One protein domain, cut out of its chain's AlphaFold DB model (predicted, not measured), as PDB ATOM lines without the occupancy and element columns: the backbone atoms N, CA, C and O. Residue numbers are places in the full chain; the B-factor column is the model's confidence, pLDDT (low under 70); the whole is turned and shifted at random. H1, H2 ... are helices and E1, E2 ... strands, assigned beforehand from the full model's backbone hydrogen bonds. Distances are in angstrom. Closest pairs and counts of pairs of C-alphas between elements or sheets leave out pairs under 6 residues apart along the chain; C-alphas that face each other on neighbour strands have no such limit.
ATOM      1  N   CYS A  42      45.930  60.773 158.573       93.45
ATOM      2  CA  CYS A  42      46.078  60.183 159.892       93.45
ATOM      3  C   CYS A  42      46.200  58.674 159.747       93.45
ATOM      4  O   CYS A  42      45.290  58.039 159.213       93.45
ATOM      5  N   ILE A  43      47.310  58.108 160.211       91.50
ATOM      6  CA  ILE A  43      47.542  56.664 160.160       91.50
ATOM      7  C   ILE A  43      47.707  56.093 161.559       91.50
ATOM      8  O   ILE A  43      48.261  56.735 162.451       91.50
ATOM      9  N   ALA A  44      47.226  54.868 161.747       89.80
ATOM     10  CA  ALA A  44      47.462  54.113 162.966       89.80
ATOM     11  C   ALA A  44      48.949  53.754 163.094       89.80
ATOM     12  O   ALA A  44      49.591  53.377 162.113       89.80
ATOM     13  N   LYS A  45      49.493  53.833 164.311       85.12
ATOM     14  CA  LYS A  45      50.851  53.363 164.592       85.12
ATOM     15  C   LYS A  45      50.917  51.841 164.447       85.12
ATOM     16  O   LYS A  45      50.049  51.160 164.993       85.12
ATOM     17  N   PRO A  46      51.978  51.289 163.835       82.25
ATOM     18  CA  PRO A  46      52.178  49.840 163.796       82.25
ATOM     19  C   PRO A  46      52.377  49.238 165.198       82.25
ATOM     20  O   PRO A  46      52.092  48.067 165.412       82.25
ATOM     21  N   SER A  47      52.819  50.044 166.170       82.71
ATOM     22  CA  SER A  47      52.978  49.653 167.575       82.71
ATOM     23  C   SER A  47      51.689  49.718 168.408       82.71
ATOM     24  O   SER A  47      51.709  49.350 169.583       82.71
ATOM     25  N   ALA A  48      50.572  50.196 167.849       85.41
ATOM     26  CA  ALA A  48      49.304  50.260 168.566       85.41
ATOM     27  C   ALA A  48      48.726  48.851 168.775       85.41
ATOM     28  O   ALA A  48      48.655  48.050 167.844       85.41
ATOM     29  N   SER A  49      48.279  48.550 169.997       90.69
ATOM     30  CA  SER A  49      47.664  47.255 170.286       90.69
ATOM     31  C   SER A  49      46.277  47.141 169.645       90.69
ATOM     32  O   SER A  49      45.584  48.143 169.442       90.69
ATOM     33  N   ASN A  50      45.837  45.912 169.366       90.66
ATOM     34  CA  ASN A  50      44.515  45.663 168.783       90.66
ATOM     35  C   ASN A  50      43.376  46.229 169.648       90.66
ATOM     36  O   ASN A  50      42.357  46.659 169.111       90.66
ATOM     37  N   GLU A  51      43.548  46.274 170.970       92.59
ATOM     38  CA  GLU A  51      42.574  46.839 171.908       92.59
ATOM     39  C   GLU A  51      42.446  48.356 171.740       92.59
ATOM     40  O   GLU A  51      41.330  48.875 171.710       92.59
ATOM     41  N   ILE A  52      43.571  49.063 171.595       93.36
ATOM     42  CA  ILE A  52      43.580  50.511 171.348       93.36
ATOM     43  C   ILE A  52      43.000  50.815 169.965       93.36
ATOM     44  O   ILE A  52      42.178  51.717 169.823       93.36
ATOM     45  N   LEU A  53      43.348  50.018 168.954       92.87
ATOM     46  CA  LEU A  53      42.798  50.160 167.606       92.87
ATOM     47  C   LEU A  53      41.281  49.943 167.575       92.87
ATOM     48  O   LEU A  53      40.575  50.697 166.908       92.87
ATOM     49  N   ALA A  54      40.763  48.970 168.327       94.16
ATOM     50  CA  ALA A  54      39.326  48.745 168.455       94.16
ATOM     51  C   ALA A  54      38.607  49.919 169.145       94.16
ATOM     52  O   ALA A  54      37.532  50.315 168.700       94.16
ATOM     53  N   GLN A  55      39.206  50.510 170.185       95.22
ATOM     54  CA  GLN A  55      38.661  51.702 170.852       95.22
ATOM     55  C   GLN A  55      38.648  52.920 169.922       95.22
ATOM     56  O   GLN A  55      37.650  53.634 169.844       95.22
ATOM     57  N   ASN A  56      39.734  53.138 169.179       95.19
ATOM     58  CA  ASN A  56      39.823  54.225 168.207       95.19
ATOM     59  C   ASN A  56      38.809  54.063 167.074       95.19
ATOM     60  O   ASN A  56      38.214  55.048 166.642       95.19
ATOM     61  N   LEU A  57      38.622  52.826 166.603       94.76
ATOM     62  CA  LEU A  57      37.626  52.474 165.601       94.76
ATOM     63  C   LEU A  57      36.217  52.829 166.089       94.76
ATOM     64  O   LEU A  57      35.507  53.549 165.394       94.76
ATOM     65  N   ASP A  58      35.832  52.365 167.281       95.73
ATOM     66  CA  ASP A  58      34.514  52.640 167.868       95.73
ATOM     67  C   ASP A  58      34.281  54.147 168.058       95.73
ATOM     68  O   ASP A  58      33.268  54.693 167.613       95.73
ATOM     69  N   TYR A  59      35.277  54.853 168.605       96.07
ATOM     70  CA  TYR A  59      35.216  56.302 168.779       96.07
ATOM     71  C   TYR A  59      35.050  57.038 167.447       96.07
ATOM     72  O   TYR A  59      34.130  57.847 167.307       96.07
ATOM     73  N   ALA A  60      35.893  56.750 166.452       96.64
ATOM     74  CA  ALA A  60      35.804  57.390 165.146       96.64
ATOM     75  C   ALA A  60      34.435  57.128 164.499       96.64
ATOM     76  O   ALA A  60      33.779  58.065 164.049       96.64
ATOM     77  N   CYS A  61      33.952  55.885 164.534       96.36
ATOM     78  CA  CYS A  61      32.655  55.518 163.965       96.36
ATOM     79  C   CYS A  61      31.448  56.087 164.728       96.36
ATOM     80  O   CYS A  61      30.363  56.176 164.157       96.36
ATOM     81  N   SER A  62      31.617  56.502 165.987       96.80
ATOM     82  CA  SER A  62      30.582  57.244 166.720       96.80
ATOM     83  C   SER A  62      30.404  58.684 166.213       96.80
ATOM     84  O   SER A  62      29.346  59.276 166.417       96.80
ATOM     85  N   GLN A  63      31.424  59.241 165.547       95.92
ATOM     86  CA  GLN A  63      31.454  60.627 165.062       95.92
ATOM     87  C   GLN A  63      31.264  60.730 163.546       95.92
ATOM     88  O   GLN A  63      30.656  61.683 163.060       95.92
ATOM     89  N   VAL A  64      31.787  59.762 162.787       95.62
ATOM     90  CA  VAL A  64      31.729  59.731 161.320       95.62
ATOM     91  C   VAL A  64      31.128  58.432 160.798       95.62
ATOM     92  O   VAL A  64      31.202  57.381 161.430       95.62
ATOM     93  N   SER A  65      30.557  58.479 159.592       93.98
ATOM     94  CA  SER A  65      30.004  57.283 158.956       93.98
ATOM     95  C   SER A  65      31.108  56.318 158.520       93.98
ATOM     96  O   SER A  65      31.850  56.572 157.572       93.98
ATOM     97  N   CYS A  66      31.158  55.159 159.172       94.52
ATOM     98  CA  CYS A  66      32.058  54.059 158.834       94.52
ATOM     99  C   CYS A  66      31.491  53.095 157.776       94.52
ATOM    100  O   CYS A  66      31.949  51.959 157.675       94.52
ATOM    101  N   ALA A  67      30.512  53.512 156.965       92.46
ATOM    102  CA  ALA A  67      29.910  52.651 155.938       92.46
ATOM    103  C   ALA A  67      30.943  52.089 154.942       92.46
ATOM    104  O   ALA A  67      30.799  50.966 154.466       92.46
ATOM    105  N   VAL A  68      32.019  52.837 154.670       89.63
ATOM    106  CA  VAL A  68      33.041  52.441 153.691       89.63
ATOM    107  C   VAL A  68      33.900  51.249 154.122       89.63
ATOM    108  O   VAL A  68      34.444  50.572 153.256       89.63
ATOM    109  N   ILE A  69      34.001  50.976 155.427       89.42
ATOM    110  CA  ILE A  69      34.762  49.844 155.989       89.42
ATOM    111  C   ILE A  69      33.878  48.650 156.372       89.42
ATOM    112  O   ILE A  69      34.390  47.623 156.815       89.42
ATOM    113  N   GLN A  70      32.554  48.778 156.253       89.35
ATOM    114  CA  GLN A  70      31.638  47.667 156.510       89.35
ATOM    115  C   GLN A  70      31.718  46.633 155.389       89.35
ATOM    116  O   GLN A  70      32.191  46.919 154.290       89.35
ATOM    117  N   LYS A  71      31.221  45.421 155.653       88.12
ATOM    118  CA  LYS A  71      31.148  44.354 154.650       88.12
ATOM    119  C   LYS A  71      30.435  44.848 153.385       88.12
ATOM    120  O   LYS A  71      29.288  45.280 153.452       88.12
ATOM    121  N   GLY A  72      31.120  44.766 152.244       84.58
ATOM    122  CA  GLY A  72      30.636  45.273 150.951       84.58
ATOM    123  C   GLY A  72      30.978  46.741 150.658       84.58
ATOM    124  O   GLY A  72      30.691  47.217 149.564       84.58
ATOM    125  N   GLY A  73      31.603  47.454 151.597       82.76
ATOM    126  CA  GLY A  73      32.143  48.792 151.379       82.76
ATOM    127  C   GLY A  73      33.453  48.781 150.576       82.76
ATOM    128  O   GLY A  73      34.153  47.764 150.540       82.76
ATOM    129  N   PRO A  74      33.825  49.915 149.951       85.50
ATOM    130  CA  PRO A  74      35.031  50.022 149.123       85.50
ATOM    131  C   PRO A  74      36.341  49.812 149.896       85.50
ATOM    132  O   PRO A  74      37.349  49.458 149.295       85.50
ATOM    133  N   CYS A  75      36.339  50.006 151.218       87.75
ATOM    134  CA  CYS A  75      37.503  49.855 152.092       87.75
ATOM    135  C   CYS A  75      37.370  48.648 153.037       87.75
ATOM    136  O   CYS A  75      37.961  48.645 154.115       87.75
ATOM    137  N   TYR A  76      36.572  47.639 152.667       84.16
ATOM    138  CA  TYR A  76      36.418  46.422 153.469       84.16
ATOM    139  C   TYR A  76      37.679  45.539 153.461       84.16
ATOM    140  O   TYR A  76      38.001  44.924 154.473       84.16
ATOM    141  N   TYR A  77      38.410  45.485 152.341       76.55
ATOM    142  CA  TYR A  77      39.626  44.676 152.214       76.55
ATOM    143  C   TYR A  77      40.910  45.509 152.395       76.55
ATOM    144  O   TYR A  77      40.999  46.601 151.834       76.55
ATOM    145  N   PRO A  78      41.939  44.986 153.100       80.91
ATOM    146  CA  PRO A  78      41.945  43.704 153.812       80.91
ATOM    147  C   PRO A  78      41.052  43.753 155.062       80.91
ATOM    148  O   PRO A  78      41.037  44.766 155.756       80.91
ATOM    149  N   ASP A  79      40.350  42.656 155.366       79.97
ATOM    150  CA  ASP A  79      39.514  42.549 156.570       79.97
ATOM    151  C   ASP A  79      40.399  42.295 157.801       79.97
ATOM    152  O   ASP A  79      40.616  41.160 158.222       79.97
ATOM    153  N   SER A  80      40.999  43.362 158.335       83.86
ATOM    154  CA  SER A  80      41.797  43.326 159.560       83.86
ATOM    155  C   SER A  80      41.359  44.435 160.527       83.86
ATOM    156  O   SER A  80      40.816  45.463 160.112       83.86
ATOM    157  N   PRO A  81      41.537  44.261 161.851       84.35
ATOM    158  CA  PRO A  81      41.225  45.322 162.810       84.35
ATOM    159  C   PRO A  81      42.087  46.570 162.576       84.35
ATOM    160  O   PRO A  81      41.590  47.686 162.706       84.35
ATOM    161  N   VAL A  82      43.344  46.383 162.157       86.69
ATOM    162  CA  VAL A  82      44.291  47.468 161.871       86.69
ATOM    163  C   VAL A  82      43.832  48.313 160.683       86.69
ATOM    164  O   VAL A  82      43.803  49.537 160.787       86.69
ATOM    165  N   SER A  83      43.430  47.687 159.570       86.16
ATOM    166  CA  SER A  83      42.992  48.418 158.371       86.16
ATOM    167  C   SER A  83      41.706  49.200 158.628       86.16
ATOM    168  O   SER A  83      41.625  50.382 158.290       86.16
ATOM    169  N   ARG A  84      40.721  48.582 159.291       90.99
ATOM    170  CA  ARG A  84      39.454  49.236 159.641       90.99
ATOM    171  C   ARG A  84      39.675  50.425 160.568       90.99
ATOM    172  O   ARG A  84      39.122  51.493 160.313       90.99
ATOM    173  N   ALA A  85      40.502  50.257 161.603       91.87
ATOM    174  CA  ALA A  85      40.852  51.341 162.515       91.87
ATOM    175  C   ALA A  85      41.569  52.479 161.779       91.87
ATOM    176  O   ALA A  85      41.138  53.623 161.883       91.87
ATOM    177  N   ALA A  86      42.589  52.178 160.969       91.31
ATOM    178  CA  ALA A  86      43.333  53.189 160.218       91.31
ATOM    179  C   ALA A  86      42.426  54.018 159.292       91.31
ATOM    180  O   ALA A  86      42.500  55.248 159.288       91.31
ATOM    181  N   VAL A  87      41.519  53.367 158.554       92.28
ATOM    182  CA  VAL A  87      40.563  54.071 157.684       92.28
ATOM    183  C   VAL A  87      39.600  54.927 158.511       92.28
ATOM    184  O   VAL A  87      39.410  56.099 158.188       92.28
ATOM    185  N   ALA A  88      39.028  54.396 159.595       94.97
ATOM    186  CA  ALA A  88      38.114  55.152 160.454       94.97
ATOM    187  C   ALA A  88      38.788  56.374 161.101       94.97
ATOM    188  O   ALA A  88      38.238  57.476 161.074       94.97
ATOM    189  N   MET A  89      40.006  56.205 161.617       95.14
ATOM    190  CA  MET A  89      40.805  57.277 162.217       95.14
ATOM    191  C   MET A  89      41.116  58.380 161.199       95.14
ATOM    192  O   MET A  89      40.985  59.565 161.511       95.14
ATOM    193  N   ASN A  90      41.446  58.009 159.958       94.37
ATOM    194  CA  ASN A  90      41.663  58.969 158.878       94.37
ATOM    195  C   ASN A  90      40.380  59.706 158.460       94.37
ATOM    196  O   ASN A  90      40.424  60.909 158.193       94.37
ATOM    197  N   LEU A  91      39.233  59.019 158.424       94.12
ATOM    198  CA  LEU A  91      37.938  59.648 158.140       94.12
ATOM    199  C   LEU A  91      37.574  60.678 159.210       94.12
ATOM    200  O   LEU A  91      37.199  61.800 158.871       94.12
ATOM    201  N   TYR A  92      37.741  60.326 160.486       95.83
ATOM    202  CA  TYR A  92      37.546  61.251 161.601       95.83
ATOM    203  C   TYR A  92      38.481  62.460 161.499       95.83
ATOM    204  O   TYR A  92      38.041  63.604 161.584       95.83
ATOM    205  N   TYR A  93      39.767  62.224 161.240       95.60
ATOM    206  CA  TYR A  93      40.756  63.284 161.069       95.60
ATOM    207  C   TYR A  93      40.383  64.268 159.952       95.60
ATOM    208  O   TYR A  93      40.469  65.485 160.137       95.60
ATOM    209  N   ALA A  94      39.939  63.749 158.803       93.06
ATOM    210  CA  ALA A  94      39.494  64.564 157.680       93.06
ATOM    211  C   ALA A  94      38.212  65.349 158.002       93.06
ATOM    212  O   ALA A  94      38.131  66.529 157.663       93.06
ATOM    213  N   TYR A  95      37.248  64.717 158.675       94.35
ATOM    214  CA  TYR A  95      35.989  65.340 159.087       94.35
ATOM    215  C   TYR A  95      36.196  66.477 160.098       94.35
ATOM    216  O   TYR A  95      35.599  67.540 159.959       94.35
ATOM    217  N   SER A  96      37.102  66.299 161.061       93.67
ATOM    218  CA  SER A  96      37.357  67.262 162.140       93.67
ATOM    219  C   SER A  96      38.299  68.416 161.750       93.67
ATOM    220  O   SER A  96      38.790  69.136 162.618       93.67
ATOM    221  N   GLY A  97      38.593  68.602 160.459       92.18
ATOM    222  CA  GLY A  97      39.390  69.736 159.967       92.18
ATOM    223  C   GLY A  97      40.904  69.507 159.911       92.18
ATOM    224  O   GLY A  97      41.654  70.463 159.754       92.18
ATOM    225  N   ARG A  98      41.377  68.255 160.002       90.90
ATOM    226  CA  ARG A  98      42.789  67.872 159.770       90.90
ATOM    227  C   ARG A  98      43.806  68.514 160.717       90.90
ATOM    228  O   ARG A  98      44.996  68.587 160.420       90.90
ATOM    229  N   HIS A  99      43.367  68.924 161.894       90.40
ATOM    230  CA  HIS A  99      44.283  69.419 162.905       90.40
ATOM    231  C   HIS A  99      45.099  68.291 163.557       90.40
ATOM    232  O   HIS A  99      44.540  67.217 163.799       90.40
ATOM    233  N   PRO A 100      46.385  68.508 163.904       88.87
ATOM    234  CA  PRO A 100      47.253  67.471 164.479       88.87
ATOM    235  C   PRO A 100      46.668  66.757 165.705       88.87
ATOM    236  O   PRO A 100      46.872  65.560 165.898       88.87
ATOM    237  N   TRP A 101      45.885  67.471 166.513       91.40
ATOM    238  CA  TRP A 101      45.246  66.947 167.721       91.40
ATOM    239  C   TRP A 101      44.052  66.018 167.449       91.40
ATOM    240  O   TRP A 101      43.690  65.222 168.316       91.40
ATOM    241  N   ASN A 102      43.476  66.047 166.242       93.59
ATOM    242  CA  ASN A 102      42.433  65.104 165.822       93.59
ATOM    243  C   ASN A 102      42.997  63.722 165.467       93.59
ATOM    244  O   ASN A 102      42.249  62.752 165.425       93.59
ATOM    245  N   CYS A 103      44.301  63.632 165.195       94.37
ATOM    246  CA  CYS A 103      44.984  62.373 164.906       94.37
ATOM    247  C   CYS A 103      45.678  61.779 166.143       94.37
ATOM    248  O   CYS A 103      46.356  60.764 166.054       94.37
ATOM    249  N   TYR A 104      45.521  62.389 167.320       92.21
ATOM    250  CA  TYR A 104      46.260  61.959 168.502       92.21
ATOM    251  C   TYR A 104      45.899  60.534 168.940       92.21
ATOM    252  O   TYR A 104      46.793  59.720 169.161       92.21
ATOM    253  N   PHE A 105      44.600  60.229 169.074       93.83
ATOM    254  CA  PHE A 105      44.086  58.917 169.499       93.83
ATOM    255  C   PHE A 105      44.899  58.289 170.647       93.83
ATOM    256  O   PHE A 105      45.369  57.161 170.552       93.83
ATOM    257  N   ASN A 106      45.142  59.043 171.723       90.65
ATOM    258  CA  ASN A 106      45.985  58.594 172.838       90.65
ATOM    259  C   ASN A 106      47.397  58.138 172.401       90.65
ATOM    260  O   ASN A 106      47.888  57.082 172.798       90.65
ATOM    261  N   ASN A 107      48.031  58.923 171.529       89.95
ATOM    262  CA  ASN A 107      49.344  58.657 170.944       89.95
ATOM    263  C   ASN A 107      49.446  57.337 170.150       89.95
ATOM    264  O   ASN A 107      50.541  56.789 170.013       89.95
ATOM    265  N   SER A 108      48.331  56.821 169.626       91.52
ATOM    266  CA  SER A 108      48.289  55.579 168.832       91.52
ATOM    267  C   SER A 108      48.102  55.806 167.330       91.52
ATOM    268  O   SER A 108      48.097  54.850 166.556       91.52
ATOM    269  N   ALA A 109      48.005  57.064 166.905       92.08
ATOM    270  CA  ALA A 109      48.091  57.469 165.510       92.08
ATOM    271  C   ALA A 109      49.110  58.592 165.320       92.08
ATOM    272  O   ALA A 109      49.640  59.142 166.290       92.08
ATOM    273  N   LEU A 110      49.414  58.882 164.060       91.00
ATOM    274  CA  LEU A 110      50.307  59.960 163.659       91.00
ATOM    275  C   LEU A 110      49.869  60.570 162.330       91.00
ATOM    276  O   LEU A 110      49.276  59.899 161.478       91.00
ATOM    277  N   VAL A 111      50.169  61.857 162.169       90.29
ATOM    278  CA  VAL A 111      49.921  62.577 160.921       90.29
ATOM    279  C   VAL A 111      51.101  62.374 159.978       90.29
ATOM    280  O   VAL A 111      52.227  62.695 160.351       90.29
ATOM    281  N   VAL A 112      50.834  61.908 158.759       87.42
ATOM    282  CA  VAL A 112      51.812  61.829 157.663       87.42
ATOM    283  C   VAL A 112      51.508  62.856 156.575       87.42
ATOM    284  O   VAL A 112      50.352  63.223 156.353       87.42
ATOM    285  N   GLN A 113      52.554  63.316 155.888       81.84
ATOM    286  CA  GLN A 113      52.452  64.212 154.725       81.84
ATOM    287  C   GLN A 113      52.463  63.466 153.385       81.84
ATOM    288  O   GLN A 113      52.206  64.075 152.352       81.84
ATOM    289  N   SER A 114      52.776  62.170 153.382       75.75
ATOM    290  CA  SER A 114      52.792  61.318 152.194       75.75
ATOM    291  C   SER A 114      51.587  60.380 152.179       75.75
ATOM    292  O   SER A 114      51.117  59.940 153.228       75.75
ATOM    293  N   ASP A 115      51.078  60.073 150.982       72.68
ATOM    294  CA  ASP A 115      49.949  59.156 150.833       72.68
ATOM    295  C   ASP A 115      50.338  57.764 151.372       72.68
ATOM    296  O   ASP A 115      51.278  57.142 150.860       72.68
ATOM    297  N   PRO A 116      49.633  57.239 152.390       65.55
ATOM    298  CA  PRO A 116      49.991  55.970 153.009       65.55
ATOM    299  C   PRO A 116      49.800  54.764 152.090       65.55
ATOM    300  O   PRO A 116      50.348  53.703 152.377       65.55
ATOM    301  N   THR A 117      49.094  54.901 150.965       63.39
ATOM    302  CA  THR A 117      49.028  53.845 149.943       63.39
ATOM    303  C   THR A 117      50.428  53.513 149.421       63.39
ATOM    304  O   THR A 117      50.750  52.344 149.222       63.39
ATOM    305  N   VAL A 118      51.296  54.525 149.295       51.78
ATOM    306  CA  VAL A 118      52.708  54.346 148.921       51.78
ATOM    307  C   VAL A 118      53.488  53.658 150.046       51.78
ATOM    308  O   VAL A 118      54.290  52.769 149.774       51.78
ATOM    309  N   LEU A 119      53.204  53.997 151.313       48.96
ATOM    310  CA  LEU A 119      53.836  53.367 152.483       48.96
ATOM    311  C   LEU A 119      53.445  51.889 152.631       48.96
ATOM    312  O   LEU A 119      54.255  51.055 153.022       48.96
ATOM    313  N   GLN A 120      52.200  51.532 152.320       52.21
ATOM    314  CA  GLN A 120      51.734  50.157 152.476       52.21
ATOM    315  C   GLN A 120      52.229  49.231 151.355       52.21
ATOM    316  O   GLN A 120      52.395  48.032 151.588       52.21
ATOM    317  N   LEU A 121      52.510  49.774 150.163       42.40
ATOM    318  CA  LEU A 121      53.194  49.044 149.091       42.40
ATOM    319  C   LEU A 121      54.656  48.748 149.453       42.40
ATOM    320  O   LEU A 121      55.098  47.616 149.261       42.40
ATOM    321  N   THR A 122      55.375  49.692 150.072       38.75
ATOM    322  CA  THR A 122      56.737  49.436 150.577       38.75
ATOM    323  C   THR A 122      56.770  48.460 151.755       38.75
ATOM    324  O   THR A 122      57.733  47.714 151.882       38.75
ATOM    325  N   PHE A 123      55.710  48.376 152.569       47.32
ATOM    326  CA  PHE A 123      55.578  47.325 153.593       47.32
ATOM    327  C   PHE A 123      55.334  45.920 153.015       47.32
ATOM    328  O   PHE A 123      55.646  44.935 153.685       47.32
ATOM    329  N   ARG A 124      54.728  45.802 151.822       44.64
ATOM    330  CA  ARG A 124      54.360  44.505 151.221       44.64
ATOM    331  C   ARG A 124      55.402  43.937 150.260       44.64
ATOM    332  O   ARG A 124      55.520  42.717 150.210       44.64
ATOM    333  N   SER A 125      56.135  44.768 149.520       41.92
ATOM    334  CA  SER A 125      57.207  44.289 148.633       41.92
ATOM    335  C   SER A 125      58.499  44.037 149.420       41.92
ATOM    336  O   SER A 125      59.309  44.932 149.627       41.92
ATOM    337  N   GLU A 126      58.677  42.800 149.880       46.19
ATOM    338  CA  GLU A 126      59.930  42.031 149.725       46.19
ATOM    339  C   GLU A 126      61.279  42.596 150.227       46.19
ATOM    340  O   GLU A 126      62.323  42.091 149.832       46.19
ATOM    341  N   LEU A 127      61.322  43.540 151.171       46.40
ATOM    342  CA  LEU A 127      62.599  43.990 151.769       46.40
ATOM    343  C   LEU A 127      62.906  43.404 153.159       46.40
ATOM    344  O   LEU A 127      63.819  43.876 153.836       46.40
ATOM    345  N   VAL A 128      62.198  42.353 153.591       48.36
ATOM    346  CA  VAL A 128      62.455  41.724 154.905       48.36
ATOM    347  C   VAL A 128      63.825  41.025 154.964       48.36
ATOM    348  O   VAL A 128      64.395  40.944 156.047       48.36
ATOM    349  N   ASP A 129      64.407  40.628 153.825       42.44
ATOM    350  CA  ASP A 129      65.730  39.974 153.779       42.44
ATOM    351  C   ASP A 129      66.867  40.839 153.205       42.44
ATOM    352  O   ASP A 129      67.995  40.365 153.050       42.44
ATOM    353  N   THR A 130      66.644  42.131 152.944       44.61
ATOM    354  CA  THR A 130      67.767  43.031 152.633       44.61
ATOM    355  C   THR A 130      68.413  43.585 153.907       44.61
ATOM    356  O   THR A 130      67.707  44.040 154.805       44.61
ATOM    357  N   PRO A 131      69.758  43.666 153.979       41.27
ATOM    358  CA  PRO A 131      70.479  44.201 155.141       41.27
ATOM    359  C   PRO A 131      70.229  45.701 155.386       41.27
ATOM    360  O   PRO A 131      70.662  46.247 156.400       41.27
ATOM    361  N   PHE A 132      69.502  46.373 154.490       39.79
ATOM    362  CA  PHE A 132      68.953  47.701 154.719       39.79
ATOM    363  C   PHE A 132      67.656  47.597 155.510       39.79
ATOM    364  O   PHE A 132      66.552  47.680 154.976       39.79
ATOM    365  N   ARG A 133      67.800  47.468 156.827       38.24
ATOM    366  CA  ARG A 133      66.713  47.740 157.762       38.24
ATOM    367  C   ARG A 133      66.391  49.231 157.674       38.24
ATOM    368  O   ARG A 133      66.947  50.036 158.418       38.24
ATOM    369  N   ILE A 134      65.521  49.628 156.746       40.03
ATOM    370  CA  ILE A 134      64.808  50.891 156.916       40.03
ATOM    371  C   ILE A 134      63.968  50.666 158.162       40.03
ATOM    372  O   ILE A 134      62.960  49.967 158.127       40.03
ATOM    373  N   HIS A 135      64.429  51.206 159.284       47.18
ATOM    374  CA  HIS A 135      63.606  51.330 160.465       47.18
ATOM    375  C   HIS A 135      62.496  52.330 160.133       47.18
ATOM    376  O   HIS A 135      62.612  53.539 160.348       47.18
ATOM    377  N   VAL A 136      61.423  51.826 159.529       48.03
ATOM    378  CA  VAL A 136      60.203  52.596 159.308       48.03
ATOM    379  C   VAL A 136      59.654  53.025 160.666       48.03
ATOM    380  O   VAL A 136      59.189  54.152 160.804       48.03
ATOM    381  N   GLU A 137      59.817  52.188 161.694       52.02
ATOM    382  CA  GLU A 137      59.548  52.539 163.085       52.02
ATOM    383  C   GLU A 137      60.385  53.727 163.555       52.02
ATOM    384  O   GLU A 137      59.824  54.573 164.233       52.02
ATOM    385  N   ASP A 138      61.661  53.853 163.173       52.35
ATOM    386  CA  ASP A 138      62.495  54.992 163.592       52.35
ATOM    387  C   ASP A 138      62.060  56.282 162.890       52.35
ATOM    388  O   ASP A 138      62.047  57.349 163.502       52.35
ATOM    389  N   ARG A 139      61.640  56.203 161.618       49.75
ATOM    390  CA  ARG A 139      61.073  57.361 160.907       49.75
ATOM    391  C   ARG A 139      59.737  57.788 161.489       49.75
ATOM    392  O   ARG A 139      59.591  58.951 161.860       49.75
ATOM    393  N   LEU A 140      58.807  56.847 161.637       54.83
ATOM    394  CA  LEU A 140      57.507  57.094 162.258       54.83
ATOM    395  C   LEU A 140      57.662  57.543 163.719       54.83
ATOM    396  O   LEU A 140      56.888  58.379 164.183       54.83
ATOM    397  N   ALA A 141      58.669  57.039 164.439       56.46
ATOM    398  CA  ALA A 141      59.012  57.493 165.782       56.46
ATOM    399  C   ALA A 141      59.513  58.940 165.756       56.46
ATOM    400  O   ALA A 141      58.963  59.757 166.492       56.46
ATOM    401  N   SER A 142      60.446  59.284 164.862       59.57
ATOM    402  CA  SER A 142      60.978  60.648 164.744       59.57
ATOM    403  C   SER A 142      59.899  61.680 164.389       59.57
ATOM    404  O   SER A 142      59.861  62.765 164.972       59.57
ATOM    405  N   GLU A 143      58.955  61.330 163.507       61.47
ATOM    406  CA  GLU A 143      57.801  62.179 163.184       61.47
ATOM    407  C   GLU A 143      56.821  62.270 164.367       61.47
ATOM    408  O   GLU A 143      56.222  63.321 164.604       61.47
ATOM    409  N   SER A 144      56.685  61.197 165.155       61.57
ATOM    410  CA  SER A 144      55.834  61.192 166.351       61.57
ATOM    411  C   SER A 144      56.397  62.027 167.507       61.57
ATOM    412  O   SER A 144      55.624  62.652 168.234       61.57
ATOM    413  N   GLU A 145      57.723  62.084 167.668       62.12
ATOM    414  CA  GLU A 145      58.381  62.888 168.704       62.12
ATOM    415  C   GLU A 145      58.225  64.386 168.432       62.12
ATOM    416  O   GLU A 145      57.899  65.144 169.347       62.12
ATOM    417  N   GLN A 146      58.358  64.808 167.168       57.78
ATOM    418  CA  GLN A 146      58.142  66.204 166.769       57.78
ATOM    419  C   GLN A 146      56.704  66.675 167.048       57.78
ATOM    420  O   GLN A 146      56.493  67.829 167.412       57.78
ATOM    421  N   GLN A 147      55.710  65.785 166.946       59.51
ATOM    422  CA  GLN A 147      54.298  66.127 167.176       59.51
ATOM    423  C   GLN A 147      53.907  66.171 168.664       59.51
ATOM    424  O   GLN A 147      52.955  66.870 169.020       59.51
ATOM    425  N   HIS A 148      54.642  65.487 169.553       59.83
ATOM    426  CA  HIS A 148      54.316  65.440 170.985       59.83
ATOM    427  C   HIS A 148      54.339  66.829 171.650       59.83
ATOM    428  O   HIS A 148      53.644  67.061 172.640       59.83
ATOM    429  N   GLN A 149      55.100  67.771 171.088       56.66
ATOM    430  CA  GLN A 149      55.246  69.118 171.635       56.66
ATOM    431  C   GLN A 149      54.035  70.028 171.351       56.66
ATOM    432  O   GLN A 149      53.805  70.979 172.095       56.66
ATOM    433  N   GLU A 150      53.217  69.702 170.344       57.67
ATOM    434  CA  GLU A 150      52.107  70.547 169.870       57.67
ATOM    435  C   GLU A 150      50.712  70.044 170.319       57.67
ATOM    436  O   GLU A 150      49.719  70.757 170.213       57.67
TER     437      GLU A 150
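What this domain is: This is residues 42 to 150 of the 355 residues of the protein "X8 domain-containing protein" of Zea mays (UniProt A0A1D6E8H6). A small two-stranded ribbon, E1 and E2, makes the middle of the domain, with H2 packed beside E1 and H5 beside E2. H1 packs side by side on H2, H3 packs on residues 89 to 93 of H2, and residues 124 to 135, of which 124 belongs to H4, stick out as a free loop before H5. The printed part has 109 residues with five named helices and two named strands, in the order E1, H1, H2, H3, E2, H4, H5. The sheet has the order E1 - E2 and is antiparallel, and the class is mostly helix. The whole is compact, with a radius of gyration of the C-alphas of 14.2 A and spans of 43 by 37 by 24 A.

How they stand to each other: E1, residues 42 to 44, and E2, residues 109 to 112, are antiparallel neighbours, with 136 degrees between their directions. N 43 and O 110 are within hydrogen-bond range at 2.9 A, as are N 110 and O 43 at 2.9 A. H2, residues 81 to 95, comes closest to E1 at the C-alphas of Cys 42 and Asn 90, 4.7 A apart. H1, residues 50 to 63, touches H2, with the closest C-alphas, Leu 57 and Ala 85, 4.6 A apart. They run the same way at a shallow tilt of 34.8 degrees, only just short of steep. H3, residues 100 to 103, touches H2 at residues 89 to 93 alone, and the closest C-alphas, Tyr 93 and Asn 102, are 5.4 A apart. H5, residues 136 to 148, comes closest to E2 at the C-alphas of Leu 110 and Ser 144, 6.3 A apart. H4, residues 116 to 124, touches no helix; its closest C-alpha to E1 is that of Pro 116, 7.6 A from that of Ile 43. H2 and H5 are apart. In H2, H4 and H5 every O i to N i+4 pair is within hydrogen-bond range, in H1 9 of 10 are, and H3 is too short for such a pair.

Where its parts are: E1 begins at C-alpha 42, (46.078, 60.183, 159.892), and is 6.9 A long; E2 is 9.7 A long. H2 measures 21.0 A from C-alpha 81 at (41.225, 45.322, 162.810) to C-alpha 95. H1 measures 20.2 A, H5 18.3 A, H4 12.4 A and H3 5.6 A. H5 ends at C-alpha 148, (54.316, 65.440, 170.985).

The domain as a whole: The two C-alphas farthest apart, those of Ser 62 and Pro 131, are 43.5 A apart. Without residues 124 to 135, which stand free, the body spans 37 by 29 by 24 A. The printed part has no cut. The links H1 to H2, 17 residues, and H4 to H5, 11 residues, are long. The mean pLDDT of the printed part is 77.6, and residues 116 to 150 are under 70.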